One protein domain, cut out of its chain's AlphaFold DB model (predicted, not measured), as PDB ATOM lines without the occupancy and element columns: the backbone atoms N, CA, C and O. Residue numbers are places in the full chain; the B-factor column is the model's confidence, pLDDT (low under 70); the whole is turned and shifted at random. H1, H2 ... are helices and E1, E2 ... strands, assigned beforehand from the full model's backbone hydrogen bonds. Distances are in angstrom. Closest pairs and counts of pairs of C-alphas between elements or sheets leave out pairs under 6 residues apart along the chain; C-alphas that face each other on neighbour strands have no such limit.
ATOM      1  N   GLU A 597     -11.472   0.229 143.616       87.56
ATOM      2  CA  GLU A 597     -12.498   0.923 142.842       87.56
ATOM      3  C   GLU A 597     -12.017   1.406 141.465       87.56
ATOM      4  O   GLU A 597     -12.849   1.693 140.607       87.56
ATOM      5  N   TRP A 598     -10.704   1.469 141.213       91.38
ATOM      6  CA  TRP A 598     -10.173   1.852 139.900       91.38
ATOM      7  C   TRP A 598     -10.310   0.722 138.871       91.38
ATOM      8  O   TRP A 598     -10.413   1.000 137.677       91.38
ATOM      9  N   GLY A 599     -10.404  -0.531 139.329       88.88
ATOM     10  CA  GLY A 599     -10.492  -1.721 138.483       88.88
ATOM     11  C   GLY A 599      -9.138  -2.173 137.928       88.88
ATOM     12  O   GLY A 599      -8.074  -1.773 138.407       88.88
ATOM     13  N   LYS A 600      -9.174  -3.051 136.926       91.38
ATOM     14  CA  LYS A 600      -7.985  -3.635 136.282       91.38
ATOM     15  C   LYS A 600      -7.289  -2.652 135.336       91.38
ATOM     16  O   LYS A 600      -7.920  -1.734 134.818       91.38
ATOM     17  N   PHE A 601      -6.004  -2.876 135.050       93.81
ATOM     18  CA  PHE A 601      -5.294  -2.171 133.977       93.81
ATOM     19  C   PHE A 601      -5.850  -2.569 132.606       93.81
ATOM     20  O   PHE A 601      -5.963  -3.754 132.294       93.81
ATOM     21  N   VAL A 602      -6.128  -1.572 131.769       93.88
ATOM     22  CA  VAL A 602      -6.666  -1.733 130.408       93.88
ATOM     23  C   VAL A 602      -5.600  -1.439 129.358       93.88
ATOM     24  O   VAL A 602      -5.441  -2.183 128.393       93.88
ATOM     25  N   SER A 603      -4.860  -0.344 129.529       93.56
ATOM     26  CA  SER A 603      -3.751   0.032 128.651       93.56
ATOM     27  C   SER A 603      -2.792   0.976 129.370       93.56
ATOM     28  O   SER A 603      -3.129   1.563 130.396       93.56
ATOM     29  N   ALA A 604      -1.582   1.125 128.847       93.44
ATOM     30  CA  ALA A 604      -0.649   2.133 129.318       93.44
ATOM     31  C   ALA A 604       0.166   2.659 128.140       93.44
ATOM     32  O   ALA A 604       0.620   1.887 127.293       93.44
ATOM     33  N   VAL A 605       0.328   3.977 128.076       91.38
ATOM     34  CA  VAL A 605       1.044   4.650 126.987       91.38
ATOM     35  C   VAL A 605       1.980   5.693 127.575       91.38
ATOM     36  O   VAL A 605       1.636   6.353 128.550       91.38
ATOM     37  N   CYS A 606       3.159   5.863 126.980       90.38
ATOM     38  CA  CYS A 606       4.088   6.921 127.353       90.38
ATOM     39  C   CYS A 606       4.143   7.986 126.264       90.38
ATOM     40  O   CYS A 606       4.370   7.685 125.089       90.38
ATOM     41  N   THR A 607       4.026   9.239 126.682       89.19
ATOM     42  CA  THR A 607       4.381  10.404 125.877       89.19
ATOM     43  C   THR A 607       5.416  11.259 126.598       89.19
ATOM     44  O   THR A 607       5.871  10.918 127.689       89.19
ATOM     45  N   VAL A 608       5.824  12.359 125.979       86.44
ATOM     46  CA  VAL A 608       6.700  13.374 126.576       86.44
ATOM     47  C   VAL A 608       5.905  14.662 126.774       86.44
ATOM     48  O   VAL A 608       5.021  14.944 125.980       86.44
ATOM     49  N   SER A 609       6.174  15.449 127.814       87.62
ATOM     50  CA  SER A 609       5.542  16.759 128.059       87.62
ATOM     51  C   SER A 609       6.554  17.719 128.686       87.62
ATOM     52  O   SER A 609       7.603  17.288 129.164       87.62
ATOM     53  N   HIS A 610       6.267  19.023 128.709       86.69
ATOM     54  CA  HIS A 610       7.104  19.951 129.478       86.69
ATOM     55  C   HIS A 610       7.032  19.659 130.966       86.69
ATOM     56  O   HIS A 610       5.942  19.412 131.474       86.69
ATOM     57  N   ASN A 611       8.142  19.848 131.673       87.50
ATOM     58  CA  ASN A 611       8.103  19.980 133.121       87.50
ATOM     59  C   ASN A 611       7.259  21.198 133.557       87.50
ATOM     60  O   ASN A 611       6.892  22.073 132.766       87.50
ATOM     61  N   GLU A 612       6.979  21.286 134.850       89.44
ATOM     62  CA  GLU A 612       6.087  22.273 135.466       89.44
ATOM     63  C   GLU A 612       6.523  23.722 135.195       89.44
ATOM     64  O   GLU A 612       5.692  24.625 135.089       89.44
ATOM     65  N   THR A 613       7.834  23.942 135.050       87.38
ATOM     66  CA  THR A 613       8.438  25.258 134.781       87.38
ATOM     67  C   THR A 613       8.605  25.568 133.293       87.38
ATOM     68  O   THR A 613       8.975  26.691 132.951       87.38
ATOM     69  N   LYS A 614       8.313  24.612 132.402       84.12
ATOM     70  CA  LYS A 614       8.489  24.708 130.942       84.12
ATOM     71  C   LYS A 614       9.925  24.999 130.498       84.12
ATOM     72  O   LYS A 614      10.145  25.671 129.494       84.12
ATOM     73  N   THR A 615      10.895  24.511 131.263       82.31
ATOM     74  CA  THR A 615      12.332  24.677 130.986       82.31
ATOM     75  C   THR A 615      13.019  23.380 130.567       82.31
ATOM     76  O   THR A 615      14.095  23.448 129.977       82.31
ATOM     77  N   ASP A 616      12.398  22.228 130.830       83.62
ATOM     78  CA  ASP A 616      12.869  20.888 130.457       83.62
ATOM     79  C   ASP A 616      11.657  19.991 130.129       83.62
ATOM     80  O   ASP A 616      10.504  20.438 130.193       83.62
ATOM     81  N   TRP A 617      11.896  18.725 129.802       85.25
ATOM     82  CA  TRP A 617      10.860  17.738 129.500       85.25
ATOM     83  C   TRP A 617      10.836  16.566 130.488       85.25
ATOM     84  O   TRP A 617      11.807  16.274 131.190       85.25
ATOM     85  N   VAL A 618       9.692  15.890 130.535       89.31
ATOM     86  CA  VAL A 618       9.427  14.701 131.353       89.31
ATOM     87  C   VAL A 618       8.681  13.660 130.531       89.31
ATOM     88  O   VAL A 618       7.950  14.001 129.598       89.31
ATOM     89  N   TYR A 619       8.826  12.393 130.896       91.19
ATOM     90  CA  TYR A 619       7.926  11.349 130.434       91.19
ATOM     91  C   TYR A 619       6.592  11.477 131.170       91.19
ATOM     92  O   TYR A 619       6.550  11.658 132.387       91.19
ATOM     93  N   ALA A 620       5.502  11.376 130.425       92.12
ATOM     94  CA  ALA A 620       4.148  11.352 130.944       92.12
ATOM     95  C   ALA A 620       3.509  10.026 130.539       92.12
ATOM     96  O   ALA A 620       3.143   9.821 129.378       92.12
ATOM     97  N   TRP A 621       3.398   9.110 131.492       94.00
ATOM     98  CA  TRP A 621       2.647   7.881 131.299       94.00
ATOM     99  C   TRP A 621       1.169   8.166 131.506       94.00
ATOM    100  O   TRP A 621       0.803   8.909 132.410       94.00
ATOM    101  N   SER A 622       0.324   7.552 130.697       93.44
ATOM    102  CA  SER A 622      -1.119   7.509 130.882       93.44
ATOM    103  C   SER A 622      -1.488   6.059 131.154       93.44
ATOM    104  O   SER A 622      -1.423   5.226 130.250       93.44
ATOM    105  N   LEU A 623      -1.780   5.753 132.419       95.12
ATOM    106  CA  LEU A 623      -2.211   4.432 132.867       95.12
ATOM    107  C   LEU A 623      -3.737   4.392 132.848       95.12
ATOM    108  O   LEU A 623      -4.383   5.138 133.583       95.12
ATOM    109  N   HIS A 624      -4.308   3.535 132.012       95.19
ATOM    110  CA  HIS A 624      -5.751   3.348 131.904       95.19
ATOM    111  C   HIS A 624      -6.181   2.179 132.772       95.19
ATOM    112  O   HIS A 624      -5.674   1.064 132.619       95.19
ATOM    113  N   PHE A 625      -7.151   2.439 133.632       94.75
ATOM    114  CA  PHE A 625      -7.877   1.450 134.407       94.75
ATOM    115  C   PHE A 625      -9.314   1.332 133.876       94.75
ATOM    116  O   PHE A 625      -9.770   2.181 133.110       94.75
ATOM    117  N   GLU A 626     -10.052   0.301 134.285       93.25
ATOM    118  CA  GLU A 626     -11.461   0.125 133.890       93.25
ATOM    119  C   GLU A 626     -12.331   1.343 134.243       93.25
ATOM    120  O   GLU A 626     -13.216   1.707 133.467       93.25
ATOM    121  N   ASN A 627     -12.050   1.997 135.379       93.62
ATOM    122  CA  ASN A 627     -12.870   3.086 135.921       93.62
ATOM    123  C   ASN A 627     -12.167   4.455 135.941       93.62
ATOM    124  O   ASN A 627     -12.622   5.365 136.639       93.62
ATOM    125  N   GLY A 628     -11.066   4.626 135.204       94.12
ATOM    126  CA  GLY A 628     -10.447   5.939 135.023       94.12
ATOM    127  C   GLY A 628      -9.016   5.892 134.503       94.12
ATOM    128  O   GLY A 628      -8.507   4.845 134.110       94.12
ATOM    129  N   THR A 629      -8.354   7.043 134.510       95.25
ATOM    130  CA  THR A 629      -7.009   7.224 133.960       95.25
ATOM    131  C   THR A 629      -6.111   7.938 134.966       95.25
ATOM    132  O   THR A 629      -6.487   8.967 135.533       95.25
ATOM    133  N   LEU A 630      -4.890   7.439 135.155       95.38
ATOM    134  CA  LEU A 630      -3.866   8.071 135.983       95.38
ATOM    135  C   LEU A 630      -2.690   8.550 135.123       95.38
ATOM    136  O   LEU A 630      -2.038   7.721 134.478       95.38
ATOM    137  N   PRO A 631      -2.336   9.844 135.165       94.44
ATOM    138  CA  PRO A 631      -1.079  10.296 134.612       94.44
ATOM    139  C   PRO A 631       0.054  10.065 135.623       94.44
ATOM    140  O   PRO A 631      -0.045  10.475 136.779       94.44
ATOM    141  N   VAL A 632       1.156   9.449 135.190       95.06
ATOM    142  CA  VAL A 632       2.378   9.292 135.998       95.06
ATOM    143  C   VAL A 632       3.510  10.065 135.341       95.06
ATOM    144  O   VAL A 632       3.799   9.885 134.159       95.06
ATOM    145  N   ILE A 633       4.148  10.945 136.109       94.56
ATOM    146  CA  ILE A 633       5.181  11.850 135.608       94.56
ATOM    147  C   ILE A 633       6.549  11.330 136.027       94.56
ATOM    148  O   ILE A 633       6.812  11.122 137.211       94.56
ATOM    149  N   VAL A 634       7.426  11.120 135.051       93.50
ATOM    150  CA  VAL A 634       8.743  10.519 135.266       93.50
ATOM    151  C   VAL A 634       9.808  11.403 134.636       93.50
ATOM    152  O   VAL A 634       9.804  11.663 133.434       93.50
ATOM    153  N   GLY A 635      10.742  11.883 135.455       89.19
ATOM    154  CA  GLY A 635      11.880  12.659 134.969       89.19
ATOM    155  C   GLY A 635      12.759  11.840 134.021       89.19
ATOM    156  O   GLY A 635      12.863  10.619 134.158       89.19
ATOM    157  N   LYS A 636      13.429  12.507 133.074       84.44
ATOM    158  CA  LYS A 636      14.246  11.842 132.042       84.44
ATOM    159  C   LYS A 636      15.287  10.865 132.623       84.44
ATOM    160  O   LYS A 636      15.383   9.715 132.187       84.44
ATOM    161  N   ASP A 637      15.957  11.290 133.695       86.06
ATOM    162  CA  ASP A 637      17.020  10.555 134.393       86.06
ATOM    163  C   ASP A 637      16.528   9.865 135.677       86.06
ATOM    164  O   ASP A 637      17.330   9.391 136.481       86.06
ATOM    165  N   ALA A 638      15.210   9.818 135.909       87.81
ATOM    166  CA  ALA A 638      14.667   9.195 137.109       87.81
ATOM    167  C   ALA A 638      14.945   7.683 137.104       87.81
ATOM    168  O   ALA A 638      14.748   7.009 136.088       87.81
ATOM    169  N   ALA A 639      15.392   7.167 138.252       86.56
ATOM    170  CA  ALA A 639      15.633   5.741 138.471       86.56
ATOM    171  C   ALA A 639      14.348   4.967 138.821       86.56
ATOM    172  O   ALA A 639      14.334   3.745 138.753       86.56
ATOM    173  N   ASN A 640      13.283   5.674 139.202       88.06
ATOM    174  CA  ASN A 640      11.979   5.130 139.553       88.06
ATOM    175  C   ASN A 640      10.860   6.116 139.180       88.06
ATOM    176  O   ASN A 640      11.098   7.309 138.979       88.06
ATOM    177  N   ALA A 641       9.630   5.616 139.089       90.06
ATOM    178  CA  ALA A 641       8.441   6.451 138.966       90.06
ATOM    179  C   ALA A 641       7.829   6.716 140.342       90.06
ATOM    180  O   ALA A 641       7.662   5.798 141.145       90.06
ATOM    181  N   THR A 642       7.461   7.971 140.598       88.38
ATOM    182  CA  THR A 642       6.656   8.336 141.768       88.38
ATOM    183  C   THR A 642       5.198   8.415 141.340       88.38
ATOM    184  O   THR A 642       4.853   9.181 140.444       88.38
ATOM    185  N   VAL A 643       4.348   7.602 141.963       91.81
ATOM    186  CA  VAL A 643       2.916   7.537 141.656       91.81
ATOM    187  C   VAL A 643       2.164   8.483 142.587       91.81
ATOM    188  O   VAL A 643       2.092   8.242 143.791       91.81
ATOM    189  N   ASP A 644       1.584   9.542 142.030       92.12
ATOM    190  CA  ASP A 644       0.686  10.441 142.755       92.12
ATOM    191  C   ASP A 644      -0.769  10.087 142.440       92.12
ATOM    192  O   ASP A 644      -1.331  10.504 141.427       92.12
ATOM    193  N   GLN A 645      -1.387   9.310 143.327       91.75
ATOM    194  CA  GLN A 645      -2.766   8.849 143.161       91.75
ATOM    195  C   GLN A 645      -3.799   9.989 143.167       91.75
ATOM    196  O   GLN A 645      -4.912   9.792 142.683       91.75
ATOM    197  N   SER A 646      -3.451  11.188 143.656       91.38
ATOM    198  CA  SER A 646      -4.360  12.345 143.639       91.38
ATOM    199  C   SER A 646      -4.628  12.890 142.230       91.38
ATOM    200  O   SER A 646      -5.561  13.671 142.034       91.38
ATOM    201  N   LEU A 647      -3.833  12.462 141.242       93.25
ATOM    202  CA  LEU A 647      -3.991  12.820 139.834       93.25
ATOM    203  C   LEU A 647      -4.978  11.918 139.080       93.25
ATOM    204  O   LEU A 647      -5.211  12.158 137.894       93.25
ATOM    205  N   PHE A 648      -5.528  10.885 139.725       94.12
ATOM    206  CA  PHE A 648      -6.490   9.986 139.095       94.12
ATOM    207  C   PHE A 648      -7.746  10.745 138.664       94.12
ATOM    208  O   PHE A 648      -8.329  11.509 139.436       94.12
ATOM    209  N   ASP A 649      -8.172  10.502 137.430       91.12
ATOM    210  CA  ASP A 649      -9.409  11.032 136.873       91.12
ATOM    211  C   ASP A 649     -10.336   9.864 136.543       91.12
ATOM    212  O   ASP A 649      -9.927   8.918 135.874       91.12
ATOM    213  N   THR A 650     -11.591   9.928 136.985       92.06
ATOM    214  CA  THR A 650     -12.615   8.917 136.668       92.06
ATOM    215  C   THR A 650     -13.031   8.930 135.193       92.06
ATOM    216  O   THR A 650     -13.820   8.092 134.763       92.06
ATOM    217  N   ASP A 651     -12.548   9.895 134.409       89.06
ATOM    218  CA  ASP A 651     -12.728   9.920 132.962       89.06
ATOM    219  C   ASP A 651     -11.932   8.781 132.283       89.06
ATOM    220  O   ASP A 651     -10.697   8.732 132.291       89.06
ATOM    221  N   THR A 652     -12.671   7.847 131.682       86.94
ATOM    222  CA  THR A 652     -12.168   6.654 130.979       86.94
ATOM    223  C   THR A 652     -11.920   6.905 129.492       86.94
ATOM    224  O   THR A 652     -11.868   5.969 128.687       86.94
ATOM    225  N   ASN A 653     -11.806   8.169 129.077       91.19
ATOM    226  CA  ASN A 653     -11.581   8.510 127.682       91.19
ATOM    227  C   ASN A 653     -10.289   7.877 127.149       91.19
ATOM    228  O   ASN A 653      -9.176   8.324 127.427       91.19
ATOM    229  N   THR A 654     -10.455   6.891 126.273       87.69
ATOM    230  CA  THR A 654      -9.364   6.124 125.658       87.69
ATOM    231  C   THR A 654      -8.420   6.964 124.798       87.69
ATOM    232  O   THR A 654      -7.365   6.484 124.393       87.69
ATOM    233  N   ARG A 655      -8.771   8.224 124.496       90.75
ATOM    234  CA  ARG A 655      -7.886   9.158 123.786       90.75
ATOM    235  C   ARG A 655      -6.806   9.757 124.679       90.75
ATOM    236  O   ARG A 655      -5.850  10.309 124.134       90.75
ATOM    237  N   PHE A 656      -6.951   9.708 126.004       92.62
ATOM    238  CA  PHE A 656      -5.869  10.132 126.883       92.62
ATOM    239  C   PHE A 656      -4.642   9.263 126.636       92.62
ATOM    240  O   PHE A 656      -4.705   8.040 126.637       92.62
ATOM    241  N   ASN A 657      -3.518   9.907 126.376       90.81
ATOM    242  CA  ASN A 657      -2.272   9.232 126.027       90.81
ATOM    243  C   ASN A 657      -1.056   9.909 126.680       90.81
ATOM    244  O   ASN A 657       0.081   9.510 126.447       90.81
ATOM    245  N   GLY A 658      -1.285  10.924 127.515       90.75
ATOM    246  CA  GLY A 658      -0.248  11.670 128.204       90.75
ATOM    247  C   GLY A 658      -0.807  12.594 129.273       90.75
ATOM    248  O   GLY A 658      -1.955  12.467 129.700       90.75
ATOM    249  N   ALA A 659       0.008  13.569 129.667       93.19
ATOM    250  CA  ALA A 659      -0.363  14.568 130.658       93.19
ATOM    251  C   ALA A 659       0.173  15.956 130.297       93.19
ATOM    252  O   ALA A 659       1.235  16.102 129.687       93.19
ATOM    253  N   GLY A 660      -0.558  16.996 130.696       92.44
ATOM    254  CA  GLY A 660      -0.138  18.390 130.563       92.44
ATOM    255  C   GLY A 660      -0.227  19.128 131.894       92.44
ATOM    256  O   GLY A 660      -1.179  18.931 132.650       92.44
ATOM    257  N   TYR A 661       0.743  20.000 132.173       92.00
ATOM    258  CA  TYR A 661       0.739  20.821 133.382       92.00
ATOM    259  C   TYR A 661       0.010  22.150 133.153       92.00
ATOM    260  O   TYR A 661       0.421  22.967 132.322       92.00
ATOM    261  N   LYS A 662      -1.068  22.390 133.907       90.88
ATOM    262  CA  LYS A 662      -1.836  23.643 133.852       90.88
ATOM    263  C   LYS A 662      -2.445  23.975 135.208       90.88
ATOM    264  O   LYS A 662      -2.989  23.111 135.890       90.88
ATOM    265  N   ASN A 663      -2.413  25.260 135.563       89.12
ATOM    266  CA  ASN A 663      -2.981  25.798 136.804       89.12
ATOM    267  C   ASN A 663      -2.453  25.101 138.071       89.12
ATOM    268  O   ASN A 663      -3.222  24.786 138.973       89.12
ATOM    269  N   GLY A 664      -1.144  24.844 138.128       88.94
ATOM    270  CA  GLY A 664      -0.504  24.293 139.322       88.94
ATOM    271  C   GLY A 664      -0.583  22.768 139.465       88.94
ATOM    272  O   GLY A 664      -0.049  22.245 140.439       88.94
ATOM    273  N   LYS A 665      -1.215  22.048 138.526       91.25
ATOM    274  CA  LYS A 665      -1.360  20.586 138.587       91.25
ATOM    275  C   LYS A 665      -1.183  19.902 137.235       91.25
ATOM    276  O   LYS A 665      -1.466  20.484 136.183       91.25
ATOM    277  N   TRP A 666      -0.767  18.644 137.289       93.94
ATOM    278  CA  TRP A 666      -0.809  17.726 136.158       93.94
ATOM    279  C   TRP A 666      -2.240  17.259 135.901       93.94
ATOM    280  O   TRP A 666      -3.046  17.144 136.823       93.94
ATOM    281  N   GLN A 667      -2.576  17.060 134.630       92.56
ATOM    282  CA  GLN A 667      -3.901  16.626 134.192       92.56
ATOM    283  C   GLN A 667      -3.742  15.632 133.045       92.56
ATOM    284  O   GLN A 667      -2.868  15.833 132.193       92.56
ATOM    285  N   ASN A 668      -4.599  14.606 133.007       92.75
ATOM    286  CA  ASN A 668      -4.715  13.719 131.852       92.75
ATOM    287  C   ASN A 668      -4.968  14.542 130.589       92.75
ATOM    288  O   ASN A 668      -5.745  15.504 130.590       92.75
ATOM    289  N   ALA A 669      -4.276  14.186 129.513       93.81
ATOM    290  CA  ALA A 669      -4.314  14.949 128.285       93.81
ATOM    291  C   ALA A 669      -4.250  14.064 127.044       93.81
ATOM    292  O   ALA A 669      -3.690  12.967 127.044       93.81
ATOM    293  N   ILE A 670      -4.812  14.597 125.966       93.81
ATOM    294  CA  ILE A 670      -4.679  14.081 124.613       93.81
ATOM    295  C   ILE A 670      -3.530  14.850 123.971       93.81
ATOM    296  O   ILE A 670      -3.658  16.031 123.633       93.81
ATOM    297  N   ALA A 671      -2.400  14.175 123.868       89.75
ATOM    298  CA  ALA A 671      -1.195  14.599 123.197       89.75
ATOM    299  C   ALA A 671      -1.384  14.427 121.681       89.75
ATOM    300  O   ALA A 671      -1.658  13.327 121.193       89.75
ATOM    301  N   GLN A 672      -1.279  15.534 120.954       87.38
ATOM    302  CA  GLN A 672      -1.483  15.639 119.516       87.38
ATOM    303  C   GLN A 672      -0.223  16.186 118.861       87.38
ATOM    304  O   GLN A 672       0.345  17.185 119.310       87.38
ATOM    305  N   ASP A 673       0.175  15.527 117.783       81.75
ATOM    306  CA  ASP A 673       1.177  16.022 116.854       81.75
ATOM    307  C   ASP A 673       0.481  16.882 115.794       81.75
ATOM    308  O   ASP A 673      -0.461  16.414 115.151       81.75
ATOM    309  N   ASN A 674       0.889  18.143 115.662       80.62
ATOM    310  CA  ASN A 674       0.352  19.078 114.680       80.62
ATOM    311  C   ASN A 674       1.482  19.694 113.851       80.62
ATOM    312  O   ASN A 674       2.646  19.726 114.259       80.62
ATOM    313  N   ASP A 675       1.112  20.284 112.714       78.12
ATOM    314  CA  ASP A 675       2.039  21.029 111.869       78.12
ATOM    315  C   ASP A 675       2.704  22.154 112.674       78.12
ATOM    316  O   ASP A 675       2.097  23.161 113.042       78.12
ATOM    317  N   HIS A 676       3.993  21.969 112.928       75.69
ATOM    318  CA  HIS A 676       4.877  22.888 113.635       75.69
ATOM    319  C   HIS A 676       4.773  22.958 115.184       75.69
ATOM    320  O   HIS A 676       5.541  23.722 115.791       75.69
ATOM    321  N   TYR A 677       3.955  22.133 115.854       80.56
ATOM    322  CA  TYR A 677       3.921  22.061 117.327       80.56
ATOM    323  C   TYR A 677       3.274  20.782 117.890       80.56
ATOM    324  O   TYR A 677       2.418  20.167 117.268       80.56
ATOM    325  N   MET A 678       3.605  20.453 119.140       84.69
ATOM    326  CA  MET A 678       2.929  19.429 119.940       84.69
ATOM    327  C   MET A 678       1.930  20.086 120.892       84.69
ATOM    328  O   MET A 678       2.238  21.103 121.526       84.69
ATOM    329  N   LEU A 679       0.737  19.512 121.017       87.88
ATOM    330  CA  LEU A 679      -0.351  20.061 121.825       87.88
ATOM    331  C   LEU A 679      -0.923  19.007 122.765       87.88
ATOM    332  O   LEU A 679      -1.348  17.948 122.326       87.88
ATOM    333  N   TRP A 680      -1.021  19.335 124.048       92.44
ATOM    334  CA  TRP A 680      -1.758  18.544 125.029       92.44
ATOM    335  C   TRP A 680      -3.075  19.242 125.284       92.44
ATOM    336  O   TRP A 680      -3.089  20.396 125.715       92.44
ATOM    337  N   THR A 681      -4.179  18.559 125.016       93.56
ATOM    338  CA  THR A 681      -5.532  19.083 125.225       93.56
ATOM    339  C   THR A 681      -6.282  18.273 126.268       93.56
ATOM    340  O   THR A 681      -5.987  17.100 126.477       93.56
ATOM    341  N   ASN A 682      -7.260  18.886 126.932       90.81
ATOM    342  CA  ASN A 682      -8.274  18.119 127.654       90.81
ATOM    343  C   ASN A 682      -9.286  17.503 126.667       90.81
ATOM    344  O   ASN A 682      -9.227  17.743 125.460       90.81
ATOM    345  N   THR A 683     -10.270  16.764 127.177       88.38
ATOM    346  CA  THR A 683     -11.315  16.114 126.362       88.38
ATOM    347  C   THR A 683     -12.158  17.070 125.518       88.38
ATOM    348  O   THR A 683     -12.660  16.672 124.470       88.38
ATOM    349  N   ASN A 684     -12.249  18.342 125.911       88.62
ATOM    350  CA  ASN A 684     -12.955  19.392 125.174       88.62
ATOM    351  C   ASN A 684     -12.067  20.101 124.131       88.62
ATOM    352  O   ASN A 684     -12.460  21.136 123.594       88.62
ATOM    353  N   GLY A 685     -10.846  19.612 123.879       85.19
ATOM    354  CA  GLY A 685      -9.894  20.224 122.945       85.19
ATOM    355  C   GLY A 685      -9.228  21.502 123.467       85.19
ATOM    356  O   GLY A 685      -8.528  22.185 122.723       85.19
ATOM    357  N   SER A 686      -9.411  21.854 124.744       91.62
ATOM    358  CA  SER A 686      -8.769  23.033 125.329       91.62
ATOM    359  C   SER A 686      -7.300  22.755 125.622       91.62
ATOM    360  O   SER A 686      -6.977  21.798 126.326       91.62
ATOM    361  N   ALA A 687      -6.416  23.635 125.150       91.00
ATOM    362  CA  ALA A 687      -4.978  23.521 125.368       91.00
ATOM    363  C   ALA A 687      -4.617  23.527 126.866       91.00
ATOM    364  O   ALA A 687      -4.965  24.451 127.616       91.00
ATOM    365  N   LEU A 688      -3.894  22.493 127.283       91.19
ATOM    366  CA  LEU A 688      -3.288  22.330 128.601       91.19
ATOM    367  C   LEU A 688      -1.804  22.696 128.559       91.19
ATOM    368  O   LEU A 688      -1.338  23.473 129.387       91.19
ATOM    369  N   ASN A 689      -1.094  22.187 127.554       88.44
ATOM    370  CA  ASN A 689       0.322  22.443 127.325       88.44
ATOM    371  C   ASN A 689       0.598  22.499 125.816       88.44
ATOM    372  O   ASN A 689      -0.131  21.883 125.038       88.44
ATOM    373  N   THR A 690       1.628  23.225 125.386       86.81
ATOM    374  CA  THR A 690       1.965  23.369 123.958       86.81
ATOM    375  C   THR A 690       3.453  23.573 123.791       86.81
ATOM    376  O   THR A 690       3.994  24.479 124.420       86.81
ATOM    377  N   MET A 691       4.082  22.800 122.909       80.31
ATOM    378  CA  MET A 691       5.497  22.905 122.574       80.31
ATOM    379  C   MET A 691       5.691  23.178 121.085       80.31
ATOM    380  O   MET A 691       5.224  22.410 120.254       80.31
ATOM    381  N   LEU A 692       6.465  24.201 120.730       80.50
ATOM    382  CA  LEU A 692       6.837  24.463 119.337       80.50
ATOM    383  C   LEU A 692       8.063  23.608 118.944       80.50
ATOM    384  O   LEU A 692       8.992  23.481 119.747       80.50
ATOM    385  N   TYR A 693       8.150  23.072 117.720       73.62
ATOM    386  CA  TYR A 693       9.351  22.313 117.293       73.62
ATOM    387  C   TYR A 693      10.690  23.070 117.440       73.62
ATOM    388  O   TYR A 693      11.678  22.446 117.843       73.62
ATOM    389  N   PRO A 694      10.770  24.397 117.189       68.94
ATOM    390  CA  PRO A 694      11.990  25.160 117.450       68.94
ATOM    391  C   PRO A 694      12.452  25.064 118.910       68.94
ATOM    392  O   PRO A 694      13.647  24.976 119.174       68.94
ATOM    393  N   THR A 695      11.510  25.026 119.858       70.00
ATOM    394  CA  THR A 695      11.799  24.835 121.288       70.00
ATOM    395  C   THR A 695      12.051  23.371 121.651       70.00
ATOM    396  O   THR A 695      12.888  23.111 122.503       70.00
ATOM    397  N   ALA A 696      11.436  22.411 120.950       68.25
ATOM    398  CA  ALA A 696      11.711  20.979 121.131       68.25
ATOM    399  C   ALA A 696      13.188  20.638 120.870       68.25
ATOM    400  O   ALA A 696      13.812  19.875 121.609       68.25
ATOM    401  N   THR A 697      13.773  21.271 119.849       64.69
ATOM    402  CA  THR A 697      15.189  21.099 119.483       64.69
ATOM    403  C   THR A 697      16.126  21.552 120.609       64.69
ATOM    404  O   THR A 697      17.142  20.910 120.859       64.69
ATOM    405  N   MET A 698      15.762  22.611 121.344       62.47
ATOM    406  CA  MET A 698      16.525  23.122 122.495       62.47
ATOM    407  C   MET A 698      16.615  22.111 123.650       62.47
ATOM    408  O   MET A 698      17.503  22.214 124.491       62.47
ATOM    409  N   TRP A 699      15.730  21.116 123.677       68.44
ATOM    410  CA  TRP A 699      15.677  20.084 124.708       68.44
ATOM    411  C   TRP A 699      16.207  18.724 124.258       68.44
ATOM    412  O   TRP A 699      15.973  17.717 124.928       68.44
ATOM    413  N   ASN A 700      16.932  18.686 123.134       61.28
ATOM    414  CA  ASN A 700      17.407  17.453 122.500       61.28
ATOM    415  C   ASN A 700      16.275  16.449 122.219       61.28
ATOM    416  O   ASN A 700      16.498  15.239 122.204       61.28
ATOM    417  N   TRP A 701      15.053  16.935 121.982       65.44
ATOM    418  CA  TRP A 701      13.923  16.082 121.635       65.44
ATOM    419  C   TRP A 701      14.107  15.562 120.203       65.44
ATOM    420  O   TRP A 701      13.822  16.279 119.248       65.44
ATOM    421  N   ASN A 702      14.635  14.335 120.075       55.25
ATOM    422  CA  ASN A 702      14.813  13.508 118.864       55.25
ATOM    423  C   ASN A 702      14.570  14.200 117.500       55.25
ATOM    424  O   ASN A 702      13.711  13.793 116.718       55.25
ATOM    425  N   ASN A 703      15.362  15.240 117.208       53.28
ATOM    426  CA  ASN A 703      15.487  15.923 115.915       53.28
ATOM    427  C   ASN A 703      14.172  16.148 115.139       53.28
ATOM    428  O   ASN A 703      14.126  15.928 113.931       53.28
ATOM    429  N   GLY A 704      13.112  16.592 115.822       50.91
ATOM    430  CA  GLY A 704      11.926  17.200 115.200       50.91
ATOM    431  C   GLY A 704      11.107  16.334 114.235       50.91
ATOM    432  O   GLY A 704      10.301  16.893 113.495       50.91
ATOM    433  N   HIS A 705      11.290  15.008 114.220       51.44
ATOM    434  CA  HIS A 705      10.673  14.149 113.199       51.44
ATOM    435  C   HIS A 705       9.902  12.927 113.703       51.44
ATOM    436  O   HIS A 705       9.363  12.213 112.869       51.44
ATOM    437  N   ASN A 706       9.776  12.680 115.012       52.41
ATOM    438  CA  ASN A 706       8.969  11.560 115.507       52.41
ATOM    439  C   ASN A 706       8.182  11.929 116.772       52.41
ATOM    440  O   ASN A 706       8.782  12.281 117.780       52.41
ATOM    441  N   THR A 707       6.854  11.832 116.622       57.75
ATOM    442  CA  THR A 707       5.698  11.711 117.535       57.75
ATOM    443  C   THR A 707       5.857  12.035 119.036       57.75
ATOM    444  O   THR A 707       6.888  11.794 119.647       57.75
ATOM    445  N   VAL A 708       4.773  12.479 119.699       67.31
ATOM    446  CA  VAL A 708       4.715  12.597 121.183       67.31
ATOM    447  C   VAL A 708       5.070  11.301 121.920       67.31
ATOM    448  O   VAL A 708       5.313  11.349 123.122       67.31
ATOM    449  N   PHE A 709       5.057  10.162 121.227       72.19
ATOM    450  CA  PHE A 709       5.309   8.841 121.770       72.19
ATOM    451  C   PHE A 709       6.800   8.518 121.736       72.19
ATOM    452  O   PHE A 709       7.500   8.790 120.761       72.19
ATOM    453  N   THR A 710       7.275   7.890 122.805       75.00
ATOM    454  CA  THR A 710       8.645   7.389 122.911       75.00
ATOM    455  C   THR A 710       8.638   5.864 122.965       75.00
ATOM    456  O   THR A 710       7.726   5.266 123.535       75.00
ATOM    457  N   SER A 711       9.665   5.232 122.396       80.00
ATOM    458  CA  SER A 711       9.931   3.799 122.568       80.00
ATOM    459  C   SER A 711      10.814   3.494 123.782       80.00
ATOM    460  O   SER A 711      11.149   2.333 124.003       80.00
ATOM    461  N   ASP A 712      11.213   4.511 124.555       86.94
ATOM    462  CA  ASP A 712      12.057   4.336 125.745       86.94
ATOM    463  C   ASP A 712      11.349   3.508 126.819       86.94
ATOM    464  O   ASP A 712      12.011   2.824 127.596       86.94
ATOM    465  N   PHE A 713      10.012   3.560 126.854       91.06
ATOM    466  CA  PHE A 713       9.182   2.772 127.754       91.06
ATOM    467  C   PHE A 713       8.285   1.805 126.991       91.06
ATOM    468  O   PHE A 713       7.582   2.192 126.059       91.06
ATOM    469  N   THR A 714       8.248   0.558 127.448       92.88
ATOM    470  CA  THR A 714       7.282  -0.444 126.989       92.88
ATOM    471  C   THR A 714       6.468  -0.953 128.168       92.88
ATOM    472  O   THR A 714       7.028  -1.229 129.230       92.88
ATOM    473  N   PHE A 715       5.164  -1.120 127.964       94.50
ATOM    474  CA  PHE A 715       4.223  -1.567 128.985       94.50
ATOM    475  C   PHE A 715       3.672  -2.948 128.621       94.50
ATOM    476  O   PHE A 715       3.292  -3.177 127.475       94.50
ATOM    477  N   SER A 716       3.613  -3.850 129.597       94.94
ATOM    478  CA  SER A 716       2.984  -5.167 129.480       94.94
ATOM    479  C   SER A 716       1.888  -5.283 130.529       94.94
ATOM    480  O   SER A 716       2.140  -5.057 131.713       94.94
ATOM    481  N   ILE A 717       0.678  -5.619 130.089       93.44
ATOM    482  CA  ILE A 717      -0.437  -5.935 130.976       93.44
ATOM    483  C   ILE A 717      -0.573  -7.452 131.022       93.44
ATOM    484  O   ILE A 717      -0.826  -8.102 130.010       93.44
ATOM    485  N   GLU A 718      -0.385  -8.002 132.214       88.75
ATOM    486  CA  GLU A 718      -0.360  -9.433 132.489       88.75
ATOM    487  C   GLU A 718      -1.506  -9.814 133.437       88.75
ATOM    488  O   GLU A 718      -2.138  -8.957 134.066       88.75
ATOM    489  N   ASN A 719      -1.770 -11.119 133.546       83.94
ATOM    490  CA  ASN A 719      -2.738 -11.690 134.486       83.94
ATOM    491  C   ASN A 719      -4.137 -11.065 134.384       83.94
ATOM    492  O   ASN A 719      -4.726 -10.688 135.395       83.94
ATOM    493  N   ASP A 720      -4.657 -10.941 133.157       85.19
ATOM    494  CA  ASP A 720      -5.995 -10.392 132.893       85.19
ATOM    495  C   ASP A 720      -6.193  -8.993 133.512       85.19
ATOM    496  O   ASP A 720      -7.169  -8.726 134.213       85.19
ATOM    497  N   GLY A 721      -5.207  -8.108 133.322       84.75
ATOM    498  CA  GLY A 721      -5.272  -6.726 133.803       84.75
ATOM    499  C   GLY A 721      -4.870  -6.527 135.264       84.75
ATOM    500  O   GLY A 721      -4.934  -5.406 135.765       84.75
ATOM    501  N   LYS A 722      -4.439  -7.579 135.972       86.69
ATOM    502  CA  LYS A 722      -4.045  -7.485 137.389       86.69
ATOM    503  C   LYS A 722      -2.622  -6.972 137.594       86.69
ATOM    504  O   LYS A 722      -2.317  -6.463 138.672       86.69
ATOM    505  N   THR A 723      -1.754  -7.084 136.590       89.75
ATOM    506  CA  THR A 723      -0.345  -6.686 136.697       89.75
ATOM    507  C   THR A 723       0.060  -5.798 135.527       89.75
ATOM    508  O   THR A 723      -0.188  -6.143 134.375       89.75
ATOM    509  N   LEU A 724       0.724  -4.679 135.820       93.81
ATOM    510  CA  LEU A 724       1.377  -3.814 134.841       93.81
ATOM    511  C   LEU A 724       2.890  -3.888 135.040       93.81
ATOM    512  O   LEU A 724       3.393  -3.444 136.071       93.81
ATOM    513  N   LYS A 725       3.619  -4.381 134.039       94.50
ATOM    514  CA  LYS A 725       5.083  -4.291 133.981       94.50
ATOM    515  C   LYS A 725       5.516  -3.163 133.060       94.50
ATOM    516  O   LYS A 725       5.023  -3.041 131.938       94.50
ATOM    517  N   VAL A 726       6.467  -2.366 133.527       95.06
ATOM    518  CA  VAL A 726       7.027  -1.221 132.815       95.06
ATOM    519  C   VAL A 726       8.515  -1.455 132.615       95.06
ATOM    520  O   VAL A 726       9.266  -1.561 133.586       95.06
ATOM    521  N   MET A 727       8.951  -1.500 131.361       93.81
ATOM    522  CA  MET A 727      10.365  -1.615 131.010       93.81
ATOM    523  C   MET A 727      10.871  -0.280 130.478       93.81
ATOM    524  O   MET A 727      10.200   0.319 129.640       93.81
ATOM    525  N   LYS A 728      12.060   0.152 130.902       91.44
ATOM    526  CA  LYS A 728      12.799   1.276 130.312       91.44
ATOM    527  C   LYS A 728      13.983   0.725 129.528       91.44
ATOM    528  O   LYS A 728      14.835   0.055 130.108       91.44
ATOM    529  N   ASN A 729      14.046   0.967 128.219       87.94
ATOM    530  CA  ASN A 729      15.113   0.464 127.341       87.94
ATOM    531  C   ASN A 729      15.369  -1.054 127.491       87.94
ATOM    532  O   ASN A 729      16.510  -1.513 127.482       87.94
ATOM    533  N   GLY A 730      14.296  -1.833 127.667       87.38
ATOM    534  CA  GLY A 730      14.351  -3.291 127.819       87.38
ATOM    535  C   GLY A 730      14.717  -3.809 129.216       87.38
ATOM    536  O   GLY A 730      14.760  -5.023 129.397       87.38
ATOM    537  N   GLN A 731      14.944  -2.941 130.207       90.81
ATOM    538  CA  GLN A 731      15.154  -3.325 131.611       90.81
ATOM    539  C   GLN A 731      13.923  -3.012 132.460       90.81
ATOM    540  O   GLN A 731      13.249  -2.015 132.212       90.81
ATOM    541  N   GLU A 732      13.624  -3.854 133.453       92.19
ATOM    542  CA  GLU A 732      12.488  -3.630 134.352       92.19
ATOM    543  C   GLU A 732      12.686  -2.330 135.133       92.19
ATOM    544  O   GLU A 732      13.714  -2.123 135.776       92.19
ATOM    545  N   PHE A 733      11.702  -1.440 135.029       93.62
ATOM    546  CA  PHE A 733      11.724  -0.119 135.643       93.62
ATOM    547  C   PHE A 733      10.691   0.005 136.764       93.62
ATOM    548  O   PHE A 733      10.963   0.625 137.790       93.62
ATOM    549  N   ALA A 734       9.510  -0.586 136.577       92.19
ATOM    550  CA  ALA A 734       8.485  -0.688 137.607       92.19
ATOM    551  C   ALA A 734       7.556  -1.879 137.338       92.19
ATOM    552  O   ALA A 734       7.336  -2.259 136.187       92.19
ATOM    553  N   SER A 735       6.963  -2.417 138.398       91.75
ATOM    554  CA  SER A 735       5.880  -3.394 138.329       91.75
ATOM    555  C   SER A 735       4.807  -2.988 139.326       91.75
ATOM    556  O   SER A 735       5.129  -2.686 140.474       91.75
ATOM    557  N   TYR A 736       3.550  -2.981 138.889       91.62
ATOM    558  CA  TYR A 736       2.414  -2.612 139.722       91.62
ATOM    559  C   TYR A 736       1.305  -3.657 139.670       91.62
ATOM    560  O   TYR A 736       1.077  -4.293 138.637       91.62
ATOM    561  N   ARG A 737       0.568  -3.787 140.771       89.06
ATOM    562  CA  ARG A 737      -0.580  -4.683 140.911       89.06
ATOM    563  C   ARG A 737      -1.864  -3.883 141.122       89.06
ATOM    564  O   ARG A 737      -1.931  -3.031 142.005       89.06
ATOM    565  N   ALA A 738      -2.896  -4.165 140.333       83.25
ATOM    566  CA  ALA A 738      -4.233  -3.642 140.595       83.25
ATOM    567  C   ALA A 738      -4.821  -4.361 141.821       83.25
ATOM    568  O   ALA A 738      -4.637  -5.572 141.972       83.25
TER     569      ALA A 738
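Overview. This is residues 597 to 738 of the 741 residues of an uncharacterized protein of Alphaproteobacteria bacterium (UniProt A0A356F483). Three antiparallel sheets are stacked in three layers: the long sheet E1 E2 E3 is the middle layer, the curled sheet E4 E5 E6 E7 lies across one of its faces with the strands crossed, and the sheet E8 E9 E10 lies partly over its other face, nearest to E1, with the strands of the two at a small angle. The short helix H1 sits at the far end of E7, and two long links, residues 636 to 657 and residues 699 to 712, join the layers. The printed part has 142 residues with ten named strands and one named helix, in the order E1 to E7, H1, E8 to E10; the class is mostly strand, and each sheet runs in the order of its names. The whole is compact, with a radius of gyration of the C-alphas of 14.5 A, and its C-alphas span 43 by 35 by 24 A.

Along the chain. Find C-alpha 601 at (-5.294, -2.171, 133.977); from there E1, residues 601 to 610, runs 25.8 A and bends by 51 degrees at residue 607. Next come E2, residues 617 to 625, 25.3 A long, and E3, residues 628 to 635, 23.3 A long. Go on to C-alpha 658 at (-0.248, 11.670, 128.204), where E4, residues 658 to 662, begins. E5, residues 665 to 674, is 24.0 A long and bends by 71 degrees at residue 668. After it read E6, residues 677 to 681, E7, residues 687 to 692, and the helix H1, residues 693 to 698. The last three strands are E8, residues 713 to 718, E9, residues 723 to 728, and E10, residues 731 to 737, which ends with C-alpha 737 at (-0.580, -4.683, 140.911).

Arrangement. Begin with E1 E2 E3, a meander, each strand the antiparallel neighbour of the one before. Look for N 607 and O 620 at 2.9 A between E1 and E2, and N 621 and O 632 at 2.8 A between E2 and E3. E4 E5 E6 E7 is a second meander, strongly twisted and curled, with N 660 and O 667 at 3.0 A, N 672 and O 679 at 2.8 A, and N 678 and O 691 at 2.8 A. The pairing of E5 is staggered, with E4 over residues 665 to 669 and with E6 over residues 670 to 674. These two sheets are face to face, their strands at 65 degrees; the closest C-alphas of E2 and E4 are those of Ser 622 and Gly 658, 5.0 A apart. H1 only grazes the sheet E4 E5 E6 E7, with its residues 693 to 696; 1 of its 2 O i to N i+4 pairs and 2 of its 3 O i to N i+3 pairs are within hydrogen-bond range. E8 E9 E10 is the third meander, with N 716 and O 725 at 2.9 A and N 726 and O 734 at 2.8 A. It is face to face with E1 E2 E3, their strands at 22 degrees, and the three sheets form a stack of sheets, face to face in turn. The closest C-alphas of E1 and E8 are those of Ala 604 and Phe 715, 6.1 A apart, while E2 and E8 are apart.

Size, cuts and confidence. The two C-alphas farthest apart are those of Pro 694 and Asn 719, at 43.2 A. The printed part has no cut, and the C-alphas of Glu 597 and Ala 738 are 9.7 A apart. The links E3 to E4, of 22 residues, and H1 to E8, of 14 residues, are long. The mean pLDDT of the printed part is 86.5; look for low confidence, under 70, at residue 694 and residues 696 to 708.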